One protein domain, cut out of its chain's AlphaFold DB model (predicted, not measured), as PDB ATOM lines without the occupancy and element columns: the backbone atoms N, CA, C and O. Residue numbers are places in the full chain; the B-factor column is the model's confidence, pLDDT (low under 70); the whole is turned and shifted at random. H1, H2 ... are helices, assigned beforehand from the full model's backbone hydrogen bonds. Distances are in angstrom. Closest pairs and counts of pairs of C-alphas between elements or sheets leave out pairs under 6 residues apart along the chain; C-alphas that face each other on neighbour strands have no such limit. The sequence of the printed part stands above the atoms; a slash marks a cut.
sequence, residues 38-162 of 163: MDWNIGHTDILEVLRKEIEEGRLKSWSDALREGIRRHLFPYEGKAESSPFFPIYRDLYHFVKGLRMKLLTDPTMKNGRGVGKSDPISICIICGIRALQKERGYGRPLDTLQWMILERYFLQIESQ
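What this domain is: This is residues 38 to 162 of the 163 residues of an uncharacterized protein of Deltaproteobacteria bacterium (UniProt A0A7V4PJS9). Eight helices form a cluster of crossed rods: H7 runs across it, with H1 and H2 packed on one side of it and H3, H5 and H8 reaching away on the other. The short H6 sits beside H1 at one end of the longest axis, and the short H4 with the loop of residues 76 to 87 makes the opposite end. The printed part has 125 residues with eight named helices, H1 to H8 in order, and no named strand; the class is all helix. The whole is compact, with a radius of gyration of the C-alphas of 14.3 A and spans of 45 by 33 by 22 A.

How they stand to each other: H5, residues 88 to 105, touches H7, residues 122 to 137, at a steep tilt of 58 degrees, opposite ways; H5 touches H7 with residues 98 to 105 alone, and the closest C-alphas, of Arg 102 and Ser 124, are 5.9 A apart. With residues 90 to 94 H5 touches H3, residues 57 to 69, at a steep tilt of 56 degrees, opposite ways; the closest C-alphas, of Trp 63 and Ile 90, are 6.3 A apart. H8, residues 146 to 160, touches H5 and is about perpendicular to it, at 82 degrees, with the C-alphas of Tyr 95 and Leu 152 closest at 6.7 A. H4, residues 71 to 75, touches H8, closest at the C-alphas of Ile 71 and Gln 148, 7.1 A. H7 is the hub, touching five helices. H1, residues 38 to 44, touches it at a steep tilt of 68 degrees, only just short of about perpendicular, with the C-alphas of Met 38 and Cys 129 closest at 4.7 A. H2, residues 47 to 54, touches H7 about perpendicular to it, at 73 degrees, with the C-alphas of Leu 48 and Gly 130 closest at 5.3 A. H6, residues 109 to 113, only just touches H1, with 3 pairs of C-alphas within 8 A, the closest being His 44 and Asn 113 at 6.0 A. H1 and H5 are apart, for instance. Every O i to N i+4 pair is within hydrogen-bond range in H1, H2, H3, H4, H5, H7 and H8; in H6 it is 0 of 1, beside 2 of 2 O i to N i+3 pairs.

Where its parts are: H5 is 25.7 A long from first to last C-alpha, H7 22.4 A, H8 20.7 A and H3 19.1 A. H1 begins at C-alpha 38, (-0.523, 77.497, 120.124), H5 at C-alpha 88, (0.650, 51.946, 114.795), and H8 ends at C-alpha 160, (14.058, 52.548, 120.280).

The domain as a whole: The two C-alphas farthest apart, of Glu 79 and Pro 109, are 45.8 A apart. The printed part has no cut, and the link from H4 to H5, 12 residues, is long. The mean pLDDT of the printed part is 91.7, and no printed residue is under 70.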
ATOM      1  N   MET A  38      -0.442  77.607 121.573       95.06
ATOM      2  CA  MET A  38      -0.523  77.497 120.124       95.06
ATOM      3  C   MET A  38      -0.421  78.876 119.476       95.06
ATOM      4  O   MET A  38       0.484  79.086 118.669       95.06
ATOM      5  N   ASP A  39      -1.265  79.820 119.889       95.19
ATOM      6  CA  ASP A  39      -1.290  81.188 119.369       95.19
ATOM      7  C   ASP A  39       0.061  81.881 119.561       95.19
ATOM      8  O   ASP A  39       0.572  82.522 118.641       95.19
ATOM      9  N   TRP A  40       0.702  81.687 120.721       94.38
ATOM     10  CA  TRP A  40       2.044  82.215 120.963       94.38
ATOM     11  C   TRP A  40       3.062  81.681 119.956       94.38
ATOM     12  O   TRP A  40       3.772  82.464 119.327       94.38
ATOM     13  N   ASN A  41       3.158  80.356 119.805       94.62
ATOM     14  CA  ASN A  41       4.146  79.746 118.915       94.62
ATOM     15  C   ASN A  41       3.901  80.131 117.453       94.62
ATOM     16  O   ASN A  41       4.856  80.375 116.725       94.62
ATOM     17  N   ILE A  42       2.643  80.248 117.038       95.06
ATOM     18  CA  ILE A  42       2.278  80.669 115.682       95.06
ATOM     19  C   ILE A  42       2.621  82.136 115.439       95.06
ATOM     20  O   ILE A  42       3.134  82.473 114.381       95.06
ATOM     21  N   GLY A  43       2.354  83.008 116.410       94.00
ATOM     22  CA  GLY A  43       2.599  84.443 116.263       94.00
ATOM     23  C   GLY A  43       4.077  84.841 116.315       94.00
ATOM     24  O   GLY A  43       4.411  85.947 115.904       94.00
ATOM     25  N   HIS A  44       4.955  83.974 116.830       94.44
ATOM     26  CA  HIS A  44       6.363  84.307 117.086       94.44
ATOM     27  C   HIS A  44       7.365  83.420 116.335       94.44
ATOM     28  O   HIS A  44       8.573  83.575 116.530       94.44
ATOM     29  N   THR A  45       6.887  82.489 115.504       94.50
ATOM     30  CA  THR A  45       7.729  81.585 114.711       94.50
ATOM     31  C   THR A  45       7.117  81.333 113.333       94.50
ATOM     32  O   THR A  45       5.902  81.430 113.171       94.50
ATOM     33  N   ASP A  46       7.928  80.893 112.369       94.31
ATOM     34  CA  ASP A  46       7.453  80.583 111.009       94.31
ATOM     35  C   ASP A  46       6.878  79.157 110.891       94.31
ATOM     36  O   ASP A  46       6.741  78.598 109.797       94.31
ATOM     37  N   ILE A  47       6.532  78.527 112.020       96.44
ATOM     38  CA  ILE A  47       6.218  77.097 112.067       96.44
ATOM     39  C   ILE A  47       5.046  76.707 111.165       96.44
ATOM     40  O   ILE A  47       5.089  75.653 110.532       96.44
ATOM     41  N   LEU A  48       4.012  77.547 111.049       95.81
ATOM     42  CA  LEU A  48       2.881  77.254 110.166       95.81
ATOM     43  C   LEU A  48       3.287  77.228 108.697       95.81
ATOM     44  O   LEU A  48       2.833  76.355 107.959       95.81
ATOM     45  N   GLU A  49       4.132  78.162 108.261       95.50
ATOM     46  CA  GLU A  49       4.583  78.205 106.873       95.50
ATOM     47  C   GLU A  49       5.452  76.999 106.530       95.50
ATOM     48  O   GLU A  49       5.291  76.406 105.462       95.50
ATOM     49  N   VAL A  50       6.335  76.608 107.451       96.00
ATOM     50  CA  VAL A  50       7.155  75.400 107.319       96.00
ATOM     51  C   VAL A  50       6.261  74.167 107.205       96.00
ATOM     52  O   VAL A  50       6.392  73.381 106.267       96.00
ATOM     53  N   LEU A  51       5.301  74.009 108.115       97.06
ATOM     54  CA  LEU A  51       4.434  72.834 108.151       97.06
ATOM     55  C   LEU A  51       3.508  72.730 106.938       97.06
ATOM     56  O   LEU A  51       3.295  71.627 106.444       97.06
ATOM     57  N   ARG A  52       3.004  73.852 106.410       96.94
ATOM     58  CA  ARG A  52       2.206  73.862 105.171       96.94
ATOM     59  C   ARG A  52       2.994  73.377 103.950       96.94
ATOM     60  O   ARG A  52       2.378  72.897 103.005       96.94
ATOM     61  N   LYS A  53       4.326  73.502 103.959       96.19
ATOM     62  CA  LYS A  53       5.214  73.000 102.894       96.19
ATOM     63  C   LYS A  53       5.604  71.536 103.105       96.19
ATOM     64  O   LYS A  53       5.789  70.812 102.136       96.19
ATOM     65  N   GLU A  54       5.749  71.115 104.360       96.56
ATOM     66  CA  GLU A  54       6.273  69.789 104.721       96.56
ATOM     67  C   GLU A  54       5.181  68.722 104.919       96.56
ATOM     68  O   GLU A  54       5.481  67.527 104.884       96.56
ATOM     69  N   ILE A  55       3.926  69.118 105.160       96.50
ATOM     70  CA  ILE A  55       2.819  68.189 105.412       96.50
ATOM     71  C   ILE A  55       1.876  68.142 104.214       96.50
ATOM     72  O   ILE A  55       1.155  69.095 103.922       96.50
ATOM     73  N   GLU A  56       1.809  66.975 103.585       93.75
ATOM     74  CA  GLU A  56       0.772  66.653 102.608       93.75
ATOM     75  C   GLU A  56      -0.610  66.555 103.278       93.75
ATOM     76  O   GLU A  56      -0.750  66.013 104.379       93.75
ATOM     77  N   GLU A  57      -1.660  67.020 102.596       84.75
ATOM     78  CA  GLU A  57      -3.023  67.068 103.150       84.75
ATOM     79  C   GLU A  57      -3.523  65.691 103.624       84.75
ATOM     80  O   GLU A  57      -4.066  65.565 104.726       84.75
ATOM     81  N   GLY A  58      -3.270  64.635 102.840       93.56
ATOM     82  CA  GLY A  58      -3.642  63.264 103.204       93.56
ATOM     83  C   GLY A  58      -2.970  62.786 104.494       93.56
ATOM     84  O   GLY A  58      -3.606  62.121 105.312       93.56
ATOM     85  N   ARG A  59      -1.718  63.197 104.725       96.75
ATOM     86  CA  ARG A  59      -0.942  62.834 105.915       96.75
ATOM     87  C   ARG A  59      -1.496  63.494 107.176       96.75
ATOM     88  O   ARG A  59      -1.694  62.812 108.182       96.75
ATOM     89  N   LEU A  60      -1.828  64.790 107.099       96.75
ATOM     90  CA  LEU A  60      -2.446  65.525 108.209       96.75
ATOM     91  C   LEU A  60      -3.762  64.870 108.644       96.75
ATOM     92  O   LEU A  60      -3.989  64.659 109.839       96.75
ATOM     93  N   LYS A  61      -4.606  64.512 107.667       96.06
ATOM     94  CA  LYS A  61      -5.880  63.835 107.917       96.06
ATOM     95  C   LYS A  61      -5.672  62.477 108.590       96.06
ATOM     96  O   LYS A  61      -6.335  62.194 109.586       96.06
ATOM     97  N   SER A  62      -4.739  61.658 108.098       96.62
ATOM     98  CA  SER A  62      -4.436  60.351 108.697       96.62
ATOM     99  C   SER A  62      -4.009  60.466 110.159       96.62
ATOM    100  O   SER A  62      -4.485  59.693 110.993       96.62
ATOM    101  N   TRP A  63      -3.171  61.449 110.505       97.31
ATOM    102  CA  TRP A  63      -2.808  61.697 111.902       97.31
ATOM    103  C   TRP A  63      -4.016  62.085 112.750       97.31
ATOM    104  O   TRP A  63      -4.190  61.538 113.837       97.31
ATOM    105  N   SER A  64      -4.869  62.992 112.263       95.88
ATOM    106  CA  SER A  64      -6.096  63.379 112.970       95.88
ATOM    107  C   SER A  64      -7.033  62.198 113.216       95.88
ATOM    108  O   SER A  64      -7.544  62.046 114.325       95.88
ATOM    109  N   ASP A  65      -7.228  61.343 112.213       95.25
ATOM    110  CA  ASP A  65      -8.079  60.157 112.329       95.25
ATOM    111  C   ASP A  65      -7.507  59.176 113.368       95.25
ATOM    112  O   ASP A  65      -8.226  58.731 114.263       95.25
ATOM    113  N   ALA A  66      -6.194  58.922 113.350       95.44
ATOM    114  CA  ALA A  66      -5.548  58.082 114.361       95.44
ATOM    115  C   ALA A  66      -5.624  58.693 115.773       95.44
ATOM    116  O   ALA A  66      -5.888  57.995 116.755       95.44
ATOM    117  N   LEU A  67      -5.405  60.001 115.920       95.38
ATOM    118  CA  LEU A  67      -5.495  60.679 117.218       95.38
ATOM    119  C   LEU A  67      -6.911  60.598 117.795       95.38
ATOM    120  O   LEU A  67      -7.052  60.400 119.009       95.38
ATOM    121  N   ARG A  68      -7.943  60.681 116.943       94.19
ATOM    122  CA  ARG A  68      -9.353  60.521 117.319       94.19
ATOM    123  C   ARG A  68      -9.617  59.179 117.993       94.19
ATOM    124  O   ARG A  68     -10.177  59.186 119.089       94.19
ATOM    125  N   GLU A  69      -9.122  58.084 117.420       92.88
ATOM    126  CA  GLU A  69      -9.257  56.725 117.976       92.88
ATOM    127  C   GLU A  69      -8.527  56.539 119.317       92.88
ATOM    128  O   GLU A  69      -8.957  55.780 120.189       92.88
ATOM    129  N   GLY A  70      -7.477  57.332 119.545       90.31
ATOM    130  CA  GLY A  70      -6.831  57.494 120.840       90.31
ATOM    131  C   GLY A  70      -5.589  56.628 121.031       90.31
ATOM    132  O   GLY A  70      -5.651  55.405 121.131       90.31
ATOM    133  N   ILE A  71      -4.456  57.302 121.240       91.12
ATOM    134  CA  ILE A  71      -3.116  56.700 121.331       91.12
ATOM    135  C   ILE A  71      -3.046  55.531 122.323       91.12
ATOM    136  O   ILE A  71      -2.499  54.478 122.004       91.12
ATOM    137  N   ARG A  72      -3.616  55.683 123.529       87.00
ATOM    138  CA  ARG A  72      -3.518  54.654 124.581       87.00
ATOM    139  C   ARG A  72      -4.139  53.322 124.172       87.00
ATOM    140  O   ARG A  72      -3.562  52.290 124.483       87.00
ATOM    141  N   ARG A  73      -5.267  53.342 123.457       86.62
ATOM    142  CA  ARG A  73      -5.962  52.124 123.014       86.62
ATOM    143  C   ARG A  73      -5.098  51.287 122.068       86.62
ATOM    144  O   ARG A  73      -5.209  50.069 122.060       86.62
ATOM    145  N   HIS A  74      -4.249  51.949 121.291       88.44
ATOM    146  CA  HIS A  74      -3.534  51.336 120.179       88.44
ATOM    147  C   HIS A  74      -2.046  51.105 120.445       88.44
ATOM    148  O   HIS A  74      -1.483  50.178 119.875       88.44
ATOM    149  N   LEU A  75      -1.413  51.914 121.300       87.94
ATOM    150  CA  LEU A  75      -0.008  51.736 121.688       87.94
ATOM    151  C   LEU A  75       0.164  51.020 123.033       87.94
ATOM    152  O   LEU A  75       1.229  50.481 123.306       87.94
ATOM    153  N   PHE A  76      -0.881  50.974 123.862       85.38
ATOM    154  CA  PHE A  76      -0.881  50.260 125.140       85.38
ATOM    155  C   PHE A  76      -2.113  49.348 125.230       85.38
ATOM    156  O   PHE A  76      -2.967  49.556 126.099       85.38
ATOM    157  N   PRO A  77      -2.268  48.386 124.299       79.88
ATOM    158  CA  PRO A  77      -3.430  47.513 124.305       79.88
ATOM    159  C   PRO A  77      -3.419  46.612 125.550       79.88
ATOM    160  O   PRO A  77      -2.361  46.226 126.043       79.88
ATOM    161  N   TYR A  78      -4.609  46.284 126.059       75.06
ATOM    162  CA  TYR A  78      -4.762  45.355 127.188       75.06
ATOM    163  C   TYR A  78      -4.311  43.932 126.814       75.06
ATOM    164  O   TYR A  78      -3.723  43.231 127.630       75.06
ATOM    165  N   GLU A  79      -4.535  43.546 125.556       71.50
ATOM    166  CA  GLU A  79      -4.136  42.269 124.967       71.50
ATOM    167  C   GLU A  79      -3.546  42.488 123.569       71.50
ATOM    168  O   GLU A  79      -3.992  43.360 122.821       71.50
ATOM    169  N   GLY A  80      -2.563  41.668 123.194       81.38
ATOM    170  CA  GLY A  80      -1.903  41.743 121.890       81.38
ATOM    171  C   GLY A  80      -0.723  42.717 121.836       81.38
ATOM    172  O   GLY A  80      -0.276  43.266 122.841       81.38
ATOM    173  N   LYS A  81      -0.175  42.885 120.630       84.81
ATOM    174  CA  LYS A  81       0.986  43.746 120.360       84.81
ATOM    175  C   LYS A  81       0.532  45.061 119.751       84.81
ATOM    176  O   LYS A  81      -0.296  45.048 118.843       84.81
ATOM    177  N   ALA A  82       1.095  46.181 120.184       85.88
ATOM    178  CA  ALA A  82       0.773  47.494 119.625       85.88
ATOM    179  C   ALA A  82       1.029  47.553 118.109       85.88
ATOM    180  O   ALA A  82       0.252  48.146 117.369       85.88
ATOM    181  N   GLU A  83       2.059  46.851 117.639       88.56
ATOM    182  CA  GLU A  83       2.448  46.721 116.233       88.56
ATOM    183  C   GLU A  83       1.374  46.056 115.361       88.56
ATOM    184  O   GLU A  83       1.389  46.223 114.146       88.56
ATOM    185  N   SER A  84       0.427  45.323 115.958       88.38
ATOM    186  CA  SER A  84      -0.724  44.768 115.233       88.38
ATOM    187  C   SER A  84      -1.856  45.777 115.011       88.38
ATOM    188  O   SER A  84      -2.783  45.502 114.251       88.38
ATOM    189  N   SER A  85      -1.802  46.951 115.650       91.75
ATOM    190  CA  SER A  85      -2.791  48.007 115.446       91.75
ATOM    191  C   SER A  85      -2.634  48.639 114.057       91.75
ATOM    192  O   SER A  85      -1.529  49.065 113.711       91.75
ATOM    193  N   PRO A  86      -3.726  48.844 113.293       92.88
ATOM    194  CA  PRO A  86      -3.658  49.547 112.008       92.88
ATOM    195  C   PRO A  86      -3.207  51.012 112.152       92.88
ATOM    196  O   PRO A  86      -2.720  51.604 111.193       92.88
ATOM    197  N   PHE A  87      -3.316  51.595 113.352       94.94
ATOM    198  CA  PHE A  87      -2.876  52.967 113.632       94.94
ATOM    199  C   PHE A  87      -1.416  53.071 114.074       94.94
ATOM    200  O   PHE A  87      -0.865  54.171 114.081       94.94
ATOM    201  N   PHE A  88      -0.764  51.956 114.419       94.75
ATOM    202  CA  PHE A  88       0.650  51.946 114.795       94.75
ATOM    203  C   PHE A  88       1.560  52.643 113.767       94.75
ATOM    204  O   PHE A  88       2.296  53.549 114.171       94.75
ATOM    205  N   PRO A  89       1.508  52.316 112.455       96.62
ATOM    206  CA  PRO A  89       2.344  52.997 111.467       96.62
ATOM    207  C   PRO A  89       2.056  54.501 111.377       96.62
ATOM    208  O   PRO A  89       2.978  55.274 111.138       96.62
ATOM    209  N   ILE A  90       0.818  54.934 111.635       97.31
ATOM    210  CA  ILE A  90       0.425  56.349 111.589       97.31
ATOM    211  C   ILE A  90       0.989  57.111 112.797       97.31
ATOM    212  O   ILE A  90       1.522  58.209 112.646       97.31
ATOM    213  N   TYR A  91       0.930  56.527 113.997       96.75
ATOM    214  CA  TYR A  91       1.558  57.120 115.183       96.75
ATOM    215  C   TYR A  91       3.078  57.169 115.064       96.75
ATOM    216  O   TYR A  91       3.694  58.158 115.468       96.75
ATOM    217  N   ARG A  92       3.677  56.117 114.497       96.56
ATOM    218  CA  ARG A  92       5.109  56.066 114.212       96.56
ATOM    219  C   ARG A  92       5.497  57.160 113.221       96.56
ATOM    220  O   ARG A  92       6.470  57.865 113.461       96.56
ATOM    221  N   ASP A  93       4.722  57.331 112.155       97.88
ATOM    222  CA  ASP A  93       4.937  58.387 111.168       97.88
ATOM    223  C   ASP A  93       4.874  59.790 111.791       97.88
ATOM    224  O   ASP A  93       5.799  60.577 111.603       97.88
ATOM    225  N   LEU A  94       3.852  60.083 112.608       97.81
ATOM    226  CA  LEU A  94       3.748  61.357 113.331       97.81
ATOM    227  C   LEU A  94       4.961  61.596 114.246       97.81
ATOM    228  O   LEU A  94       5.531  62.687 114.248       97.81
ATOM    229  N   TYR A  95       5.379  60.580 115.007       97.12
ATOM    230  CA  TYR A  95       6.548  60.674 115.884       97.12
ATOM    231  C   TYR A  95       7.824  61.006 115.101       97.12
ATOM    232  O   TYR A  95       8.512  61.981 115.415       97.12
ATOM    233  N   HIS A  96       8.109  60.239 114.047       97.44
ATOM    234  CA  HIS A  96       9.300  60.431 113.217       97.44
ATOM    235  C   HIS A  96       9.267  61.744 112.443       97.44
ATOM    236  O   HIS A  96      10.308  62.383 112.297       97.44
ATOM    237  N   PHE A  97       8.087  62.201 112.015       98.06
ATOM    238  CA  PHE A  97       7.929  63.515 111.403       98.06
ATOM    239  C   PHE A  97       8.358  64.633 112.350       98.06
ATOM    240  O   PHE A  97       9.216  65.439 111.993       98.06
ATOM    241  N   VAL A  98       7.812  64.666 113.571       97.31
ATOM    242  CA  VAL A  98       8.134  65.713 114.551       97.31
ATOM    243  C   VAL A  98       9.619  65.667 114.911       97.31
ATOM    244  O   VAL A  98      10.279  66.704 114.921       97.31
ATOM    245  N   LYS A  99      10.182  64.473 115.136       95.69
ATOM    246  CA  LYS A  99      11.614  64.304 115.437       95.69
ATOM    247  C   LYS A  99      12.507  64.756 114.283       95.69
ATOM    248  O   LYS A  99      13.482  65.468 114.520       95.69
ATOM    249  N   GLY A 100      12.173  64.371 113.054       96.44
ATOM    250  CA  GLY A 100      12.916  64.751 111.856       96.44
ATOM    251  C   GLY A 100      12.851  66.253 111.598       96.44
ATOM    252  O   GLY A 100      13.885  66.893 111.401       96.44
ATOM    253  N   LEU A 101      11.655  66.841 111.675       96.69
ATOM    254  CA  LEU A 101      11.466  68.274 111.481       96.69
ATOM    255  C   LEU A 101      12.160  69.087 112.576       96.69
ATOM    256  O   LEU A 101      12.824  70.073 112.270       96.69
ATOM    257  N   ARG A 102      12.109  68.634 113.834       95.44
ATOM    258  CA  ARG A 102      12.852  69.257 114.938       95.44
ATOM    259  C   ARG A 102      14.336  69.382 114.606       95.44
ATOM    260  O   ARG A 102      14.911  70.439 114.836       95.44
ATOM    261  N   MET A 103      14.955  68.335 114.057       94.75
ATOM    262  CA  MET A 103      16.372  68.379 113.681       94.75
ATOM    263  C   MET A 103      16.653  69.406 112.581       94.75
ATOM    264  O   MET A 103      17.646  70.123 112.684       94.75
ATOM    265  N   LYS A 104      15.770  69.529 111.580       93.94
ATOM    266  CA  LYS A 104      15.875  70.568 110.536       93.94
ATOM    267  C   LYS A 104      15.758  71.982 111.120       93.94
ATOM    268  O   LYS A 104      16.439  72.896 110.673       93.94
ATOM    269  N   LEU A 105      14.911  72.141 112.133       94.38
ATOM    270  CA  LEU A 105      14.578  73.422 112.753       94.38
ATOM    271  C   LEU A 105      15.567  73.876 113.840       94.38
ATOM    272  O   LEU A 105      15.479  75.009 114.302       94.38
ATOM    273  N   LEU A 106      16.547  73.050 114.228       91.12
ATOM    274  CA  LEU A 106      17.552  73.420 115.238       91.12
ATOM    275  C   LEU A 106      18.376  74.657 114.860       91.12
ATOM    276  O   LEU A 106      18.815  75.395 115.741       91.12
ATOM    277  N   THR A 107      18.617  74.862 113.567       89.12
ATOM    278  CA  THR A 107      19.400  75.992 113.050       89.12
ATOM    279  C   THR A 107      18.535  77.163 112.600       89.12
ATOM    280  O   THR A 107      19.076  78.192 112.199       89.12
ATOM    281  N   ASP A 108      17.209  77.024 112.650       88.38
ATOM    282  CA  ASP A 108      16.289  78.071 112.228       88.38
ATOM    283  C   ASP A 108      16.240  79.186 113.294       88.38
ATOM    284  O   ASP A 108      15.920  78.926 114.461       88.38
ATOM    285  N   PRO A 109      16.576  80.440 112.938       88.25
ATOM    286  CA  PRO A 109      16.621  81.532 113.902       88.25
ATOM    287  C   PRO A 109      15.248  81.872 114.497       88.25
ATOM    288  O   PRO A 109      15.203  82.357 115.629       88.25
ATOM    289  N   THR A 110      14.149  81.597 113.793       87.75
ATOM    290  CA  THR A 110      12.784  81.891 114.259       87.75
ATOM    291  C   THR A 110      12.357  80.970 115.400       87.75
ATOM    292  O   THR A 110      11.590  81.364 116.278       87.75
ATOM    293  N   MET A 111      12.955  79.780 115.487       89.19
ATOM    294  CA  MET A 111      12.662  78.789 116.524       89.19
ATOM    295  C   MET A 111      13.184  79.180 117.910       89.19
ATOM    296  O   MET A 111      12.756  78.608 118.913       89.19
ATOM    297  N   LYS A 112      14.056  80.194 118.002       85.94
ATOM    298  CA  LYS A 112      14.541  80.739 119.284       85.94
ATOM    299  C   LYS A 112      13.423  81.342 120.137       85.94
ATOM    300  O   LYS A 112      13.567  81.408 121.353       85.94
ATOM    301  N   ASN A 113      12.325  81.755 119.504       83.56
ATOM    302  CA  ASN A 113      11.162  82.338 120.176       83.56
ATOM    303  C   ASN A 113      10.102  81.289 120.556       83.56
ATOM    304  O   ASN A 113       9.083  81.630 121.167       83.56
ATOM    305  N   GLY A 114      10.327  80.020 120.192       80.88
ATOM    306  CA  GLY A 114       9.422  78.920 120.494       80.88
ATOM    307  C   GLY A 114       9.248  78.730 122.000       80.88
ATOM    308  O   GLY A 114      10.209  78.760 122.774       80.88
ATOM    309  N   ARG A 115       8.004  78.514 122.430       86.00
ATOM    310  CA  ARG A 115       7.661  78.324 123.842       86.00
ATOM    311  C   ARG A 115       7.420  76.849 124.130       86.00
ATOM    312  O   ARG A 115       6.538  76.233 123.540       86.00
ATOM    313  N   GLY A 116       8.188  76.306 125.074       83.38
ATOM    314  CA  GLY A 116       8.021  74.943 125.581       83.38
ATOM    315  C   GLY A 116       6.985  74.821 126.704       83.38
ATOM    316  O   GLY A 116       6.448  75.812 127.201       83.38
ATOM    317  N   VAL A 117       6.751  73.581 127.145       80.44
ATOM    318  CA  VAL A 117       5.909  73.242 128.306       80.44
ATOM    319  C   VAL A 117       6.673  72.310 129.236       80.44
ATOM    320  O   VAL A 117       7.079  71.211 128.845       80.44
ATOM    321  N   GLY A 118       6.850  72.732 130.488       79.25
ATOM    322  CA  GLY A 118       7.575  71.969 131.500       79.25
ATOM    323  C   GLY A 118       9.016  71.687 131.078       79.25
ATOM    324  O   GLY A 118       9.808  72.605 130.903       79.25
ATOM    325  N   LYS A 119       9.356  70.401 130.929       77.62
ATOM    326  CA  LYS A 119      10.680  69.938 130.471       77.62
ATOM    327  C   LYS A 119      10.731  69.619 128.973       77.62
ATOM    328  O   LYS A 119      11.743  69.107 128.504       77.62
ATOM    329  N   SER A 120       9.634  69.839 128.255       79.94
ATOM    330  CA  SER A 120       9.530  69.466 126.846       79.94
ATOM    331  C   SER A 120      10.362  70.407 125.984       79.94
ATOM    332  O   SER A 120      10.396  71.614 126.225       79.94
ATOM    333  N   ASP A 121      11.000  69.841 124.965       87.50
ATOM    334  CA  ASP A 121      11.800  70.571 123.989       87.50
ATOM    335  C   ASP A 121      10.962  71.666 123.288       87.50
ATOM    336  O   ASP A 121       9.945  71.338 122.670       87.50
ATOM    337  N   PRO A 122      11.357  72.954 123.361       90.94
ATOM    338  CA  PRO A 122      10.560  74.056 122.820       90.94
ATOM    339  C   PRO A 122      10.266  73.949 121.321       90.94
ATOM    340  O   PRO A 122       9.163  74.282 120.902       90.94
ATOM    341  N   ILE A 123      11.212  73.439 120.525       94.81
ATOM    342  CA  ILE A 123      11.035  73.265 119.074       94.81
ATOM    343  C   ILE A 123       9.994  72.183 118.796       94.81
ATOM    344  O   ILE A 123       9.095  72.379 117.984       94.81
ATOM    345  N   SER A 124      10.068  71.058 119.508       95.00
ATOM    346  CA  SER A 124       9.064  69.999 119.400       95.00
ATOM    347  C   SER A 124       7.681  70.532 119.768       95.00
ATOM    348  O   SER A 124       6.742  70.335 119.008       95.00
ATOM    349  N   ILE A 125       7.549  71.282 120.869       94.62
ATOM    350  CA  ILE A 125       6.270  71.908 121.240       94.62
ATOM    351  C   ILE A 125       5.781  72.884 120.167       94.62
ATOM    352  O   ILE A 125       4.599  72.862 119.833       94.62
ATOM    353  N   CYS A 126       6.675  73.678 119.583       96.19
ATOM    354  CA  CYS A 126       6.345  74.575 118.484       96.19
ATOM    355  C   CYS A 126       5.758  73.807 117.284       96.19
ATOM    356  O   CYS A 126       4.672  74.145 116.810       96.19
ATOM    357  N   ILE A 127       6.400  72.707 116.866       97.50
ATOM    358  CA  ILE A 127       5.899  71.813 115.808       97.50
ATOM    359  C   ILE A 127       4.511  71.266 116.162       97.50
ATOM    360  O   ILE A 127       3.607  71.290 115.327       97.50
ATOM    361  N   ILE A 128       4.319  70.803 117.399       97.06
ATOM    362  CA  ILE A 128       3.034  70.272 117.875       97.06
ATOM    363  C   ILE A 128       1.933  71.336 117.816       97.06
ATOM    364  O   ILE A 128       0.844  71.054 117.319       97.06
ATOM    365  N   CYS A 129       2.221  72.558 118.260       97.00
ATOM    366  CA  CYS A 129       1.314  73.700 118.155       97.00
ATOM    367  C   CYS A 129       0.959  74.021 116.698       97.00
ATOM    368  O   CYS A 129      -0.208  74.245 116.386       97.00
ATOM    369  N   GLY A 130       1.938  73.991 115.795       97.19
ATOM    370  CA  GLY A 130       1.687  74.210 114.376       97.19
ATOM    371  C   GLY A 130       0.811  73.115 113.752       97.19
ATOM    372  O   GLY A 130      -0.155  73.429 113.060       97.19
ATOM    373  N   ILE A 131       1.067  71.834 114.055       97.75
ATOM    374  CA  ILE A 131       0.220  70.714 113.602       97.75
ATOM    375  C   ILE A 131      -1.206  70.884 114.135       97.75
ATOM    376  O   ILE A 131      -2.165  70.780 113.371       97.75
ATOM    377  N   ARG A 132      -1.348  71.197 115.429       97.06
ATOM    378  CA  ARG A 132      -2.639  71.456 116.077       97.06
ATOM    379  C   ARG A 132      -3.426  72.547 115.353       97.06
ATOM    380  O   ARG A 132      -4.607  72.355 115.069       97.06
ATOM    381  N   ALA A 133      -2.783  73.661 115.022       96.88
ATOM    382  CA  ALA A 133      -3.433  74.747 114.301       96.88
ATOM    383  C   ALA A 133      -3.861  74.356 112.889       96.88
ATOM    384  O   ALA A 133      -4.988  74.659 112.510       96.88
ATOM    385  N   LEU A 134      -3.036  73.610 112.147       97.06
ATOM    386  CA  LEU A 134      -3.439  73.099 110.833       97.06
ATOM    387  C   LEU A 134      -4.646  72.155 110.931       97.06
ATOM    388  O   LEU A 134      -5.550  72.220 110.102       97.06
ATOM    389  N   GLN A 135      -4.710  71.309 111.961       96.19
ATOM    390  CA  GLN A 135      -5.870  70.442 112.191       96.19
ATOM    391  C   GLN A 135      -7.133  71.254 112.511       96.19
ATOM    392  O   GLN A 135      -8.199  70.936 111.983       96.19
ATOM    393  N   LYS A 136      -7.018  72.319 113.321       95.12
ATOM    394  CA  LYS A 136      -8.132  73.239 113.618       95.12
ATOM    395  C   LYS A 136      -8.585  74.001 112.368       95.12
ATOM    396  O   LYS A 136      -9.781  74.038 112.104       95.12
ATOM    397  N   GLU A 137      -7.653  74.531 111.572       95.00
ATOM    398  CA  GLU A 137      -7.928  75.237 110.307       95.00
ATOM    399  C   GLU A 137      -8.728  74.361 109.329       95.00
ATOM    400  O   GLU A 137      -9.638  74.839 108.656       95.00
ATOM    401  N   ARG A 138      -8.435  73.055 109.292       93.50
ATOM    402  CA  ARG A 138      -9.119  72.073 108.435       93.50
ATOM    403  C   ARG A 138     -10.371  71.451 109.060       93.50
ATOM    404  O   ARG A 138     -11.011  70.615 108.425       93.50
ATOM    405  N   GLY A 139     -10.727  71.822 110.290       93.44
ATOM    406  CA  GLY A 139     -11.889  71.272 110.994       93.44
ATOM    407  C   GLY A 139     -11.748  69.792 111.373       93.44
ATOM    408  O   GLY A 139     -12.751  69.095 111.544       93.44
ATOM    409  N   TYR A 140     -10.523  69.276 111.496       91.50
ATOM    410  CA  TYR A 140     -10.303  67.896 111.917       91.50
ATOM    411  C   TYR A 140     -10.521  67.742 113.428       91.50
ATOM    412  O   TYR A 140      -9.958  68.463 114.248       91.50
ATOM    413  N   GLY A 141     -11.352  66.766 113.806       78.50
ATOM    414  CA  GLY A 141     -11.663  66.482 115.207       78.50
ATOM    415  C   GLY A 141     -10.471  65.924 115.994       78.50
ATOM    416  O   GLY A 141      -9.707  65.118 115.466       78.50
ATOM    417  N   ARG A 142     -10.394  66.308 117.277       85.12
ATOM    418  CA  ARG A 142      -9.344  65.976 118.262       85.12
ATOM    419  C   ARG A 142      -7.925  66.396 117.825       85.12
ATOM    420  O   ARG A 142      -7.091  65.527 117.559       85.12
ATOM    421  N   PRO A 143      -7.652  67.713 117.765       91.88
ATOM    422  CA  PRO A 143      -6.330  68.232 117.442       91.88
ATOM    423  C   PRO A 143      -5.265  67.722 118.410       91.88
ATOM    424  O   PRO A 143      -5.541  67.508 119.591       91.88
ATOM    425  N   LEU A 144      -4.049  67.572 117.900       94.69
ATOM    426  CA  LEU A 144      -2.889  67.143 118.657       94.69
ATOM    427  C   LEU A 144      -2.651  68.083 119.844       94.69
ATOM    428  O   LEU A 144      -2.718  69.307 119.715       94.69
ATOM    429  N   ASP A 145      -2.371  67.510 121.005       92.56
ATOM    430  CA  ASP A 145      -2.008  68.248 122.208       92.56
ATOM    431  C   ASP A 145      -0.676  67.761 122.804       92.56
ATOM    432  O   ASP A 145      -0.079  66.763 122.380       92.56
ATOM    433  N   THR A 146      -0.175  68.502 123.796       90.75
ATOM    434  CA  THR A 146       1.109  68.182 124.434       90.75
ATOM    435  C   THR A 146       1.078  66.865 125.211       90.75
ATOM    436  O   THR A 146       2.100  66.184 125.284       90.75
ATOM    437  N   LEU A 147      -0.067  66.454 125.768       91.75
ATOM    438  CA  LEU A 147      -0.186  65.191 126.501       91.75
ATOM    439  C   LEU A 147      -0.144  63.994 125.550       91.75
ATOM    440  O   LEU A 147       0.539  63.008 125.827       91.75
ATOM    441  N   GLN A 148      -0.850  64.084 124.426       93.81
ATOM    442  CA  GLN A 148      -0.812  63.113 123.341       93.81
ATOM    443  C   GLN A 148       0.615  62.963 122.811       93.81
ATOM    444  O   GLN A 148       1.104  61.835 122.716       93.81
ATOM    445  N   TRP A 149       1.312  64.078 122.568       94.62
ATOM    446  CA  TRP A 149       2.724  64.055 122.187       94.62
ATOM    447  C   TRP A 149       3.598  63.343 123.224       94.62
ATOM    448  O   TRP A 149       4.328  62.422 122.875       94.62
ATOM    449  N   MET A 150       3.484  63.695 124.507       92.19
ATOM    450  CA  MET A 150       4.280  63.064 125.568       92.19
ATOM    451  C   MET A 150       4.064  61.548 125.669       92.19
ATOM    452  O   MET A 150       4.985  60.814 126.033       92.19
ATOM    453  N   ILE A 151       2.848  61.063 125.387       92.81
ATOM    454  CA  ILE A 151       2.551  59.624 125.365       92.81
ATOM    455  C   ILE A 151       3.255  58.955 124.179       92.81
ATOM    456  O   ILE A 151       3.892  57.921 124.375       92.81
ATOM    457  N   LEU A 152       3.157  59.547 122.983       94.25
ATOM    458  CA  LEU A 152       3.837  59.055 121.779       94.25
ATOM    459  C   LEU A 152       5.352  59.027 121.972       94.25
ATOM    460  O   LEU A 152       5.987  58.000 121.751       94.25
ATOM    461  N   GLU A 153       5.914  60.138 122.442       93.12
ATOM    462  CA  GLU A 153       7.347  60.293 122.645       93.12
ATOM    463  C   GLU A 153       7.883  59.264 123.639       93.12
ATOM    464  O   GLU A 153       8.855  58.574 123.341       93.12
ATOM    465  N   ARG A 154       7.220  59.089 124.789       91.19
ATOM    466  CA  ARG A 154       7.623  58.083 125.779       91.19
ATOM    467  C   ARG A 154       7.616  56.673 125.196       91.19
ATOM    468  O   ARG A 154       8.533  55.905 125.470       91.19
ATOM    469  N   TYR A 155       6.573  56.335 124.446       92.94
ATOM    470  CA  TYR A 155       6.406  55.002 123.887       92.94
ATOM    471  C   TYR A 155       7.512  54.669 122.877       92.94
ATOM    472  O   TYR A 155       8.195  53.657 123.024       92.94
ATOM    473  N   PHE A 156       7.738  55.538 121.889       93.81
ATOM    474  CA  PHE A 156       8.735  55.268 120.853       93.81
ATOM    475  C   PHE A 156      10.171  55.374 121.370       93.81
ATOM    476  O   PHE A 156      10.987  54.541 120.991       93.81
ATOM    477  N   LEU A 157      10.464  56.279 122.313       90.94
ATOM    478  CA  LEU A 157      11.774  56.299 122.978       90.94
ATOM    479  C   LEU A 157      12.060  54.992 123.728       90.94
ATOM    480  O   LEU A 157      13.190  54.512 123.714       90.94
ATOM    481  N   GLN A 158      11.049  54.409 124.381       88.69
ATOM    482  CA  GLN A 158      11.210  53.138 125.079       88.69
ATOM    483  C   GLN A 158      11.537  52.005 124.100       88.69
ATOM    484  O   GLN A 158      12.464  51.242 124.359       88.69
ATOM    485  N   ILE A 159      10.817  51.910 122.982       86.75
ATOM    486  CA  ILE A 159      11.052  50.858 121.982       86.75
ATOM    487  C   ILE A 159      12.407  51.034 121.296       86.75
ATOM    488  O   ILE A 159      13.141  50.063 121.150       86.75
ATOM    489  N   GLU A 160      12.770  52.260 120.922       86.19
ATOM    490  CA  GLU A 160      14.058  52.548 120.280       86.19
ATOM    491  C   GLU A 160      15.248  52.293 121.211       86.19
ATOM    492  O   GLU A 160      16.321  51.951 120.737       86.19
ATOM    493  N   SER A 161      15.070  52.402 122.532       77.62
ATOM    494  CA  SER A 161      16.116  52.063 123.510       77.62
ATOM    495  C   SER A 161      16.325  50.559 123.733       77.62
ATOM    496  O   SER A 161      17.279  50.171 124.404       77.62
ATOM    497  N   GLN A 162      15.406  49.722 123.244       71.06
ATOM    498  CA  GLN A 162      15.430  48.264 123.417       71.06
ATOM    499  C   GLN A 162      15.957  47.512 122.186       71.06
ATOM    500  O   GLN A 162      16.133  46.295 122.269       71.06
TER     501      GLN A 162